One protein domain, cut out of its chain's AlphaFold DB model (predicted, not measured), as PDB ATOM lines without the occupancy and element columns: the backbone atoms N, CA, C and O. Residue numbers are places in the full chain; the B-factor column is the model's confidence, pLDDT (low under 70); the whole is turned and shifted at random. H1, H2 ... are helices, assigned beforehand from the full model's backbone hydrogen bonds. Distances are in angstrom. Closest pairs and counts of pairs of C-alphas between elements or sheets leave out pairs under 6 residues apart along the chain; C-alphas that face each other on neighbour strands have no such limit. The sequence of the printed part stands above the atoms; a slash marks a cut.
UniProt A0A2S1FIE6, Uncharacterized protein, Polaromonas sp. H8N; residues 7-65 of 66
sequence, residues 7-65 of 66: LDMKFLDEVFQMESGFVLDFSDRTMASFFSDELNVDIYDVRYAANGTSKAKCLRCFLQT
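What this domain is: This is residues 7 to 65 of the 66 residues of an uncharacterized protein of Polaromonas sp. H8N (UniProt A0A2S1FIE6). Begin at the longest helix, H2, and look outward: three short helices are spread in a wide arc, H3 in the middle between H2 and H1, with few contacts among them. Two long stretches without a named helix join them: residues 16 to 27 arch across from H1 to H2, and residues 40 to 54 loop from H2 to H3. The printed part has 59 residues with three named helices, H1, H2 and H3 in chain order, no named strand, and the class all helix. It is compact and rounded, with a radius of gyration of the C-alphas of 10.7 A and spans of 28 by 23 by 17 A.

Where its parts are: Find C-alpha 28 at (-12.644, -52.511, 45.871); from there H2, residues 28 to 39, runs 15.8 A to C-alpha 39. H3, residues 55 to 65, measures 15.3 A and ends at C-alpha 65 at (5.086, -54.528, 54.920). H1, residues 7 to 15, starts at C-alpha 7 at (7.602, -38.468, 54.057) and measures 12.6 A.

How they stand to each other: Look first from H2 to H3: they are close but not clearly touching, and their closest C-alphas, those of Asp 28 and Lys 55, are 6.5 A apart. They run the same way at a shallow tilt of 30 degrees. H3 and H1 are also close but not clearly touching, with the closest C-alphas, those of Arg 60 and Met 9, 7.6 A apart. They run opposite ways at a shallow tilt of 34.8 degrees, only just short of steep. H1 and H2 are apart. In H1, H2 and H3 every O i to N i+4 pair is within hydrogen-bond range.

The domain as a whole: The two C-alphas farthest apart, those of Leu 7 and Asp 37, are 29.4 A from each other. The printed part has no cut, and both links are long: 12 residues from H1 to H2 and 15 from H2 to H3. The mean pLDDT of the printed part is 95.9, and no printed residue is under 70.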
ATOM      1  N   LEU A   7       7.609 -39.429  55.165       94.94
ATOM      2  CA  LEU A   7       7.602 -38.468  54.057       94.94
ATOM      3  C   LEU A   7       7.291 -39.143  52.716       94.94
ATOM      4  O   LEU A   7       6.480 -38.622  51.958       94.94
ATOM      5  N   ASP A   8       7.872 -40.318  52.464       95.81
ATOM      6  CA  ASP A   8       7.590 -41.108  51.262       95.81
ATOM      7  C   ASP A   8       6.105 -41.494  51.214       95.81
ATOM      8  O   ASP A   8       5.462 -41.369  50.180       95.81
ATOM      9  N   MET A   9       5.526 -41.881  52.357       95.31
ATOM     10  CA  MET A   9       4.103 -42.215  52.437       95.31
ATOM     11  C   MET A   9       3.198 -41.016  52.140       95.31
ATOM     12  O   MET A   9       2.189 -41.191  51.470       95.31
ATOM     13  N   LYS A  10       3.569 -39.800  52.567       95.25
ATOM     14  CA  LYS A  10       2.820 -38.582  52.204       95.25
ATOM     15  C   LYS A  10       2.839 -38.324  50.700       95.25
ATOM     16  O   LYS A  10       1.814 -37.983  50.129       95.25
ATOM     17  N   PHE A  11       3.991 -38.514  50.062       96.12
ATOM     18  CA  PHE A  11       4.093 -38.400  48.609       96.12
ATOM     19  C   PHE A  11       3.235 -39.460  47.899       96.12
ATOM     20  O   PHE A  11       2.539 -39.158  46.937       96.12
ATOM     21  N   LEU A  12       3.226 -40.697  48.403       95.81
ATOM     22  CA  LEU A  12       2.386 -41.771  47.866       95.81
ATOM     23  C   LEU A  12       0.891 -41.505  48.093       95.81
ATOM     24  O   LEU A  12       0.089 -41.807  47.213       95.81
ATOM     25  N   ASP A  13       0.513 -40.919  49.232       96.00
ATOM     26  CA  ASP A  13      -0.859 -40.479  49.503       96.00
ATOM     27  C   ASP A  13      -1.342 -39.471  48.453       96.00
ATOM     28  O   ASP A  13      -2.472 -39.586  47.979       96.00
ATOM     29  N   GLU A  14      -0.484 -38.533  48.049       96.19
ATOM     30  CA  GLU A  14      -0.780 -37.549  47.004       96.19
ATOM     31  C   GLU A  14      -0.877 -38.209  45.618       96.19
ATOM     32  O   GLU A  14      -1.893 -38.078  44.934       96.19
ATOM     33  N   VAL A  15       0.136 -38.992  45.226       96.94
ATOM     34  CA  VAL A  15       0.198 -39.651  43.907       96.94
ATOM     35  C   VAL A  15      -0.968 -40.617  43.691       96.94
ATOM     36  O   VAL A  15      -1.519 -40.679  42.593       96.94
ATOM     37  N   PHE A  16      -1.365 -41.361  44.725       96.94
ATOM     38  CA  PHE A  16      -2.480 -42.309  44.658       96.94
ATOM     39  C   PHE A  16      -3.826 -41.719  45.100       96.94
ATOM     40  O   PHE A  16      -4.814 -42.453  45.147       96.94
ATOM     41  N   GLN A  17      -3.889 -40.418  45.404       96.81
ATOM     42  CA  GLN A  17      -5.114 -39.709  45.799       96.81
ATOM     43  C   GLN A  17      -5.823 -40.344  47.015       96.81
ATOM     44  O   GLN A  17      -7.044 -40.501  47.051       96.81
ATOM     45  N   MET A  18      -5.050 -40.724  48.036       96.00
ATOM     46  CA  MET A  18      -5.529 -41.496  49.190       96.00
ATOM     47  C   MET A  18      -6.033 -40.669  50.378       96.00
ATOM     48  O   MET A  18      -6.454 -41.242  51.393       96.00
ATOM     49  N   GLU A  19      -6.008 -39.341  50.289       88.06
ATOM     50  CA  GLU A  19      -6.339 -38.432  51.397       88.06
ATOM     51  C   GLU A  19      -7.786 -38.586  51.896       88.06
ATOM     52  O   GLU A  19      -8.047 -38.526  53.096       88.06
ATOM     53  N   SER A  20      -8.725 -38.867  50.992       87.00
ATOM     54  CA  SER A  20     -10.150 -39.083  51.289       87.00
ATOM     55  C   SER A  20     -10.541 -40.566  51.362       87.00
ATOM     56  O   SER A  20     -11.720 -40.902  51.460       87.00
ATOM     57  N   GLY A  21      -9.555 -41.472  51.356       84.94
ATOM     58  CA  GLY A  21      -9.760 -42.921  51.442       84.94
ATOM     59  C   GLY A  21      -9.980 -43.630  50.101       84.94
ATOM     60  O   GLY A  21     -10.150 -44.855  50.098       84.94
ATOM     61  N   PHE A  22      -9.941 -42.893  48.988       93.12
ATOM     62  CA  PHE A  22      -9.891 -43.446  47.632       93.12
ATOM     63  C   PHE A  22      -8.486 -43.956  47.287       93.12
ATOM     64  O   PHE A  22      -7.553 -43.804  48.067       93.12
ATOM     65  N   VAL A  23      -8.358 -44.632  46.148       97.19
ATOM     66  CA  VAL A  23      -7.074 -45.031  45.559       97.19
ATOM     67  C   VAL A  23      -7.251 -44.883  44.055       97.19
ATOM     68  O   VAL A  23      -7.799 -45.787  43.422       97.19
ATOM     69  N   LEU A  24      -6.853 -43.736  43.500       96.56
ATOM     70  CA  LEU A  24      -7.154 -43.366  42.110       96.56
ATOM     71  C   LEU A  24      -8.644 -43.638  41.783       96.56
ATOM     72  O   LEU A  24      -9.520 -43.415  42.620       96.56
ATOM     73  N   ASP A  25      -8.917 -44.208  40.608       96.44
ATOM     74  CA  ASP A  25     -10.252 -44.620  40.157       96.44
ATOM     75  C   ASP A  25     -10.594 -46.084  40.508       96.44
ATOM     76  O   ASP A  25     -11.511 -46.684  39.934       96.44
ATOM     77  N   PHE A  26      -9.865 -46.710  41.440       97.88
ATOM     78  CA  PHE A  26     -10.157 -48.084  41.832       97.88
ATOM     79  C   PHE A  26     -11.412 -48.193  42.711       97.88
ATOM     80  O   PHE A  26     -11.561 -47.557  43.758       97.88
ATOM     81  N   SER A  27     -12.279 -49.131  42.339       96.69
ATOM     82  CA  SER A  27     -13.240 -49.754  43.250       96.69
ATOM     83  C   SER A  27     -12.555 -50.861  44.061       96.69
ATOM     84  O   SER A  27     -11.461 -51.298  43.706       96.69
ATOM     85  N   ASP A  28     -13.205 -51.377  45.111       96.69
ATOM     86  CA  ASP A  28     -12.644 -52.511  45.871       96.69
ATOM     87  C   ASP A  28     -12.424 -53.733  44.975       96.69
ATOM     88  O   ASP A  28     -11.390 -54.394  45.025       96.69
ATOM     89  N   ARG A  29     -13.369 -53.969  44.060       98.00
ATOM     90  CA  ARG A  29     -13.298 -55.061  43.093       98.00
ATOM     91  C   ARG A  29     -12.136 -54.900  42.114       98.00
ATOM     92  O   ARG A  29     -11.400 -55.853  41.897       98.00
ATOM     93  N   THR A  30     -11.985 -53.724  41.502       98.44
ATOM     94  CA  THR A  30     -10.944 -53.520  40.480       98.44
ATOM     95  C   THR A  30      -9.547 -53.488  41.092       98.44
ATOM     96  O   THR A  30      -8.608 -53.958  40.458       98.44
ATOM     97  N   MET A  31      -9.413 -53.019  42.336       98.00
ATOM     98  CA  MET A  31      -8.159 -53.103  43.083       98.00
ATOM     99  C   MET A  31      -7.803 -54.553  43.433       98.00
ATOM    100  O   MET A  31      -6.660 -54.951  43.226       98.00
ATOM    101  N   ALA A  32      -8.769 -55.352  43.910       98.31
ATOM    102  CA  ALA A  32      -8.551 -56.773  44.201       98.31
ATOM    103  C   ALA A  32      -8.046 -57.524  42.963       98.31
ATOM    104  O   ALA A  32      -7.037 -58.219  43.038       98.31
ATOM    105  N   SER A  33      -8.724 -57.342  41.823       98.56
ATOM    106  CA  SER A  33      -8.329 -57.968  40.559       98.56
ATOM    107  C   SER A  33      -6.935 -57.530  40.123       98.56
ATOM    108  O   SER A  33      -6.103 -58.384  39.871       98.56
ATOM    109  N   PHE A  34      -6.632 -56.228  40.125       98.44
ATOM    110  CA  PHE A  34      -5.306 -55.744  39.729       98.44
ATOM    111  C   PHE A  34      -4.175 -56.354  40.573       98.44
ATOM    112  O   PHE A  34      -3.197 -56.855  40.028       98.44
ATOM    113  N   PHE A  35      -4.311 -56.357  41.903       98.19
ATOM    114  CA  PHE A  35      -3.284 -56.922  42.784       98.19
ATOM    115  C   PHE A  35      -3.161 -58.446  42.652       98.19
ATOM    116  O   PHE A  35      -2.048 -58.973  42.678       98.19
ATOM    117  N   SER A  36      -4.279 -59.152  42.486       98.31
ATOM    118  CA  SER A  36      -4.281 -60.597  42.255       98.31
ATOM    119  C   SER A  36      -3.613 -60.945  40.925       98.31
ATOM    120  O   SER A  36      -2.684 -61.749  40.892       98.31
ATOM    121  N   ASP A  37      -4.056 -60.316  39.841       98.44
ATOM    122  CA  ASP A  37      -3.706 -60.704  38.477       98.44
ATOM    123  C   ASP A  37      -2.278 -60.271  38.110       98.44
ATOM    124  O   ASP A  37      -1.535 -61.045  37.511       98.44
ATOM    125  N   GLU A  38      -1.864 -59.068  38.520       98.19
ATOM    126  CA  GLU A  38      -0.565 -58.499  38.128       98.19
ATOM    127  C   GLU A  38       0.542 -58.764  39.153       98.19
ATOM    128  O   GLU A  38       1.719 -58.851  38.799       98.19
ATOM    129  N   LEU A  39       0.188 -58.869  40.438       96.50
ATOM    130  CA  LEU A  39       1.164 -58.952  41.531       96.50
ATOM    131  C   LEU A  39       1.104 -60.279  42.295       96.50
ATOM    132  O   LEU A  39       1.991 -60.536  43.109       96.50
ATOM    133  N   ASN A  40       0.101 -61.128  42.038       97.38
ATOM    134  CA  ASN A  40      -0.173 -62.342  42.813       97.38
ATOM    135  C   ASN A  40      -0.295 -62.051  44.325       97.38
ATOM    136  O   ASN A  40       0.250 -62.763  45.172       97.38
ATOM    137  N   VAL A  41      -0.982 -60.952  44.661       97.88
ATOM    138  CA  VAL A  41      -1.210 -60.487  46.034       97.88
ATOM    139  C   VAL A  41      -2.707 -60.351  46.296       97.88
ATOM    140  O   VAL A  41      -3.396 -59.607  45.604       97.88
ATOM    141  N   ASP A  42      -3.202 -60.973  47.368       97.75
ATOM    142  CA  ASP A  42      -4.487 -60.587  47.954       97.75
ATOM    143  C   ASP A  42      -4.293 -59.339  48.826       97.75
ATOM    144  O   ASP A  42      -3.807 -59.405  49.959       97.75
ATOM    145  N   ILE A  43      -4.625 -58.171  48.273       97.88
ATOM    146  CA  ILE A  43      -4.447 -56.880  48.947       97.88
ATOM    147  C   ILE A  43      -5.414 -56.671  50.123       97.88
ATOM    148  O   ILE A  43      -5.175 -55.803  50.962       97.88
ATOM    149  N   TYR A  44      -6.478 -57.474  50.220       97.62
ATOM    150  CA  TYR A  44      -7.450 -57.420  51.315       97.62
ATOM    151  C   TYR A  44      -7.250 -58.523  52.356       97.62
ATOM    152  O   TYR A  44      -8.057 -58.632  53.283       97.62
ATOM    153  N   ASP A  45      -6.166 -59.295  52.251       97.50
ATOM    154  CA  ASP A  45      -5.762 -60.244  53.283       97.50
ATOM    155  C   ASP A  45      -5.662 -59.542  54.651       97.50
ATOM    156  O   ASP A  45      -5.212 -58.395  54.769       97.50
ATOM    157  N   VAL A  46      -6.060 -60.249  55.712       96.69
ATOM    158  CA  VAL A  46      -6.060 -59.744  57.094       96.69
ATOM    159  C   VAL A  46      -4.699 -59.184  57.527       96.69
ATOM    160  O   VAL A  46      -4.649 -58.252  58.333       96.69
ATOM    161  N   ARG A  47      -3.591 -59.675  56.955       96.00
ATOM    162  CA  ARG A  47      -2.237 -59.164  57.219       96.00
ATOM    163  C   ARG A  47      -2.044 -57.701  56.803       96.00
ATOM    164  O   ARG A  47      -1.177 -57.036  57.359       96.00
ATOM    165  N   TYR A  48      -2.856 -57.196  55.873       97.12
ATOM    166  CA  TYR A  48      -2.839 -55.806  55.408       97.12
ATOM    167  C   TYR A  48      -3.939 -54.938  56.040       97.12
ATOM    168  O   TYR A  48      -4.026 -53.744  55.767       97.12
ATOM    169  N   ALA A  49      -4.753 -55.499  56.937       95.94
ATOM    170  CA  ALA A  49      -5.860 -54.798  57.586       95.94
ATOM    171  C   ALA A  49      -5.492 -54.174  58.948       95.94
ATOM    172  O   ALA A  49      -6.382 -53.732  59.677       95.94
ATOM    173  N   ALA A  50      -4.201 -54.101  59.305       94.69
ATOM    174  CA  ALA A  50      -3.738 -53.668  60.633       94.69
ATOM    175  C   ALA A  50      -4.273 -52.288  61.064       94.69
ATOM    176  O   ALA A  50      -4.537 -52.060  62.241       94.69
ATOM    177  N   ASN A  51      -4.483 -51.381  60.104       91.06
ATOM    178  CA  ASN A  51      -4.996 -50.027  60.346       91.06
ATOM    179  C   ASN A  51      -6.469 -49.846  59.917       91.06
ATOM    180  O   ASN A  51      -7.001 -48.727  59.938       91.06
ATOM    181  N   GLY A  52      -7.137 -50.937  59.532       93.75
ATOM    182  CA  GLY A  52      -8.506 -51.006  59.019       93.75
ATOM    183  C   GLY A  52      -8.587 -51.557  57.592       93.75
ATOM    184  O   GLY A  52      -7.577 -51.715  56.917       93.75
ATOM    185  N   THR A  53      -9.812 -51.817  57.137       94.88
ATOM    186  CA  THR A  53     -10.113 -52.602  55.923       94.88
ATOM    187  C   THR A  53     -10.451 -51.771  54.681       94.88
ATOM    188  O   THR A  53     -10.859 -52.327  53.666       94.88
ATOM    189  N   SER A  54     -10.326 -50.439  54.726       95.31
ATOM    190  CA  SER A  54     -10.543 -49.625  53.520       95.31
ATOM    191  C   SER A  54      -9.369 -49.761  52.547       95.31
ATOM    192  O   SER A  54      -8.228 -49.920  52.975       95.31
ATOM    193  N   LYS A  55      -9.625 -49.608  51.241       95.69
ATOM    194  CA  LYS A  55      -8.613 -49.679  50.159       95.69
ATOM    195  C   LYS A  55      -7.316 -48.962  50.477       95.69
ATOM    196  O   LYS A  55      -6.249 -49.563  50.466       95.69
ATOM    197  N   ALA A  56      -7.427 -47.678  50.801       97.19
ATOM    198  CA  ALA A  56      -6.275 -46.842  51.083       97.19
ATOM    199  C   ALA A  56      -5.519 -47.310  52.336       97.19
ATOM    200  O   ALA A  56      -4.303 -47.177  52.419       97.19
ATOM    201  N   LYS A  57      -6.210 -47.864  53.339       96.94
ATOM    202  CA  LYS A  57      -5.561 -48.411  54.541       96.94
ATOM    203  C   LYS A  57      -4.825 -49.712  54.234       96.94
ATOM    204  O   LYS A  57      -3.677 -49.846  54.653       96.94
ATOM    205  N   CYS A  58      -5.440 -50.600  53.455       97.00
ATOM    206  CA  CYS A  58      -4.800 -51.822  52.981       97.00
ATOM    207  C   CYS A  58      -3.569 -51.512  52.121       97.00
ATOM    208  O   CYS A  58      -2.504 -52.065  52.377       97.00
ATOM    209  N   LEU A  59      -3.662 -50.559  51.182       97.12
ATOM    210  CA  LEU A  59      -2.529 -50.152  50.344       97.12
ATOM    211  C   LEU A  59      -1.370 -49.587  51.172       97.12
ATOM    212  O   LEU A  59      -0.227 -50.001  50.993       97.12
ATOM    213  N   ARG A  60      -1.650 -48.688  52.125       96.00
ATOM    214  CA  ARG A  60      -0.616 -48.161  53.032       96.00
ATOM    215  C   ARG A  60       0.053 -49.274  53.833       96.00
ATOM    216  O   ARG A  60       1.274 -49.274  53.967       96.00
ATOM    217  N   CYS A  61      -0.730 -50.218  54.354       96.12
ATOM    218  CA  CYS A  61      -0.196 -51.335  55.125       96.12
ATOM    219  C   CYS A  61       0.657 -52.264  54.253       96.12
ATOM    220  O   CYS A  61       1.763 -52.620  54.655       96.12
ATOM    221  N   PHE A  62       0.196 -52.585  53.042       96.19
ATOM    222  CA  PHE A  62       0.952 -53.343  52.049       96.19
ATOM    223  C   PHE A  62       2.313 -52.701  51.781       96.19
ATOM    224  O   PHE A  62       3.334 -53.339  52.014       96.19
ATOM    225  N   LEU A  63       2.333 -51.417  51.418       95.12
ATOM    226  CA  LEU A  63       3.549 -50.655  51.108       95.12
ATOM    227  C   LEU A  63       4.543 -50.574  52.281       95.12
ATOM    228  O   LEU A  63       5.743 -50.439  52.071       95.12
ATOM    229  N   GLN A  64       4.063 -50.657  53.523       93.69
ATOM    230  CA  GLN A  64       4.914 -50.681  54.717       93.69
ATOM    231  C   GLN A  64       5.440 -52.076  55.078       93.69
ATOM    232  O   GLN A  64       6.368 -52.176  55.885       93.69
ATOM    233  N   THR A  65       4.829 -53.131  54.536       90.50
ATOM    234  CA  THR A  65       5.086 -54.528  54.920       90.50
ATOM    235  C   THR A  65       5.932 -55.279  53.895       90.50
ATOM    236  O   THR A  65       6.616 -56.229  54.277       90.50
TER     237      THR A  65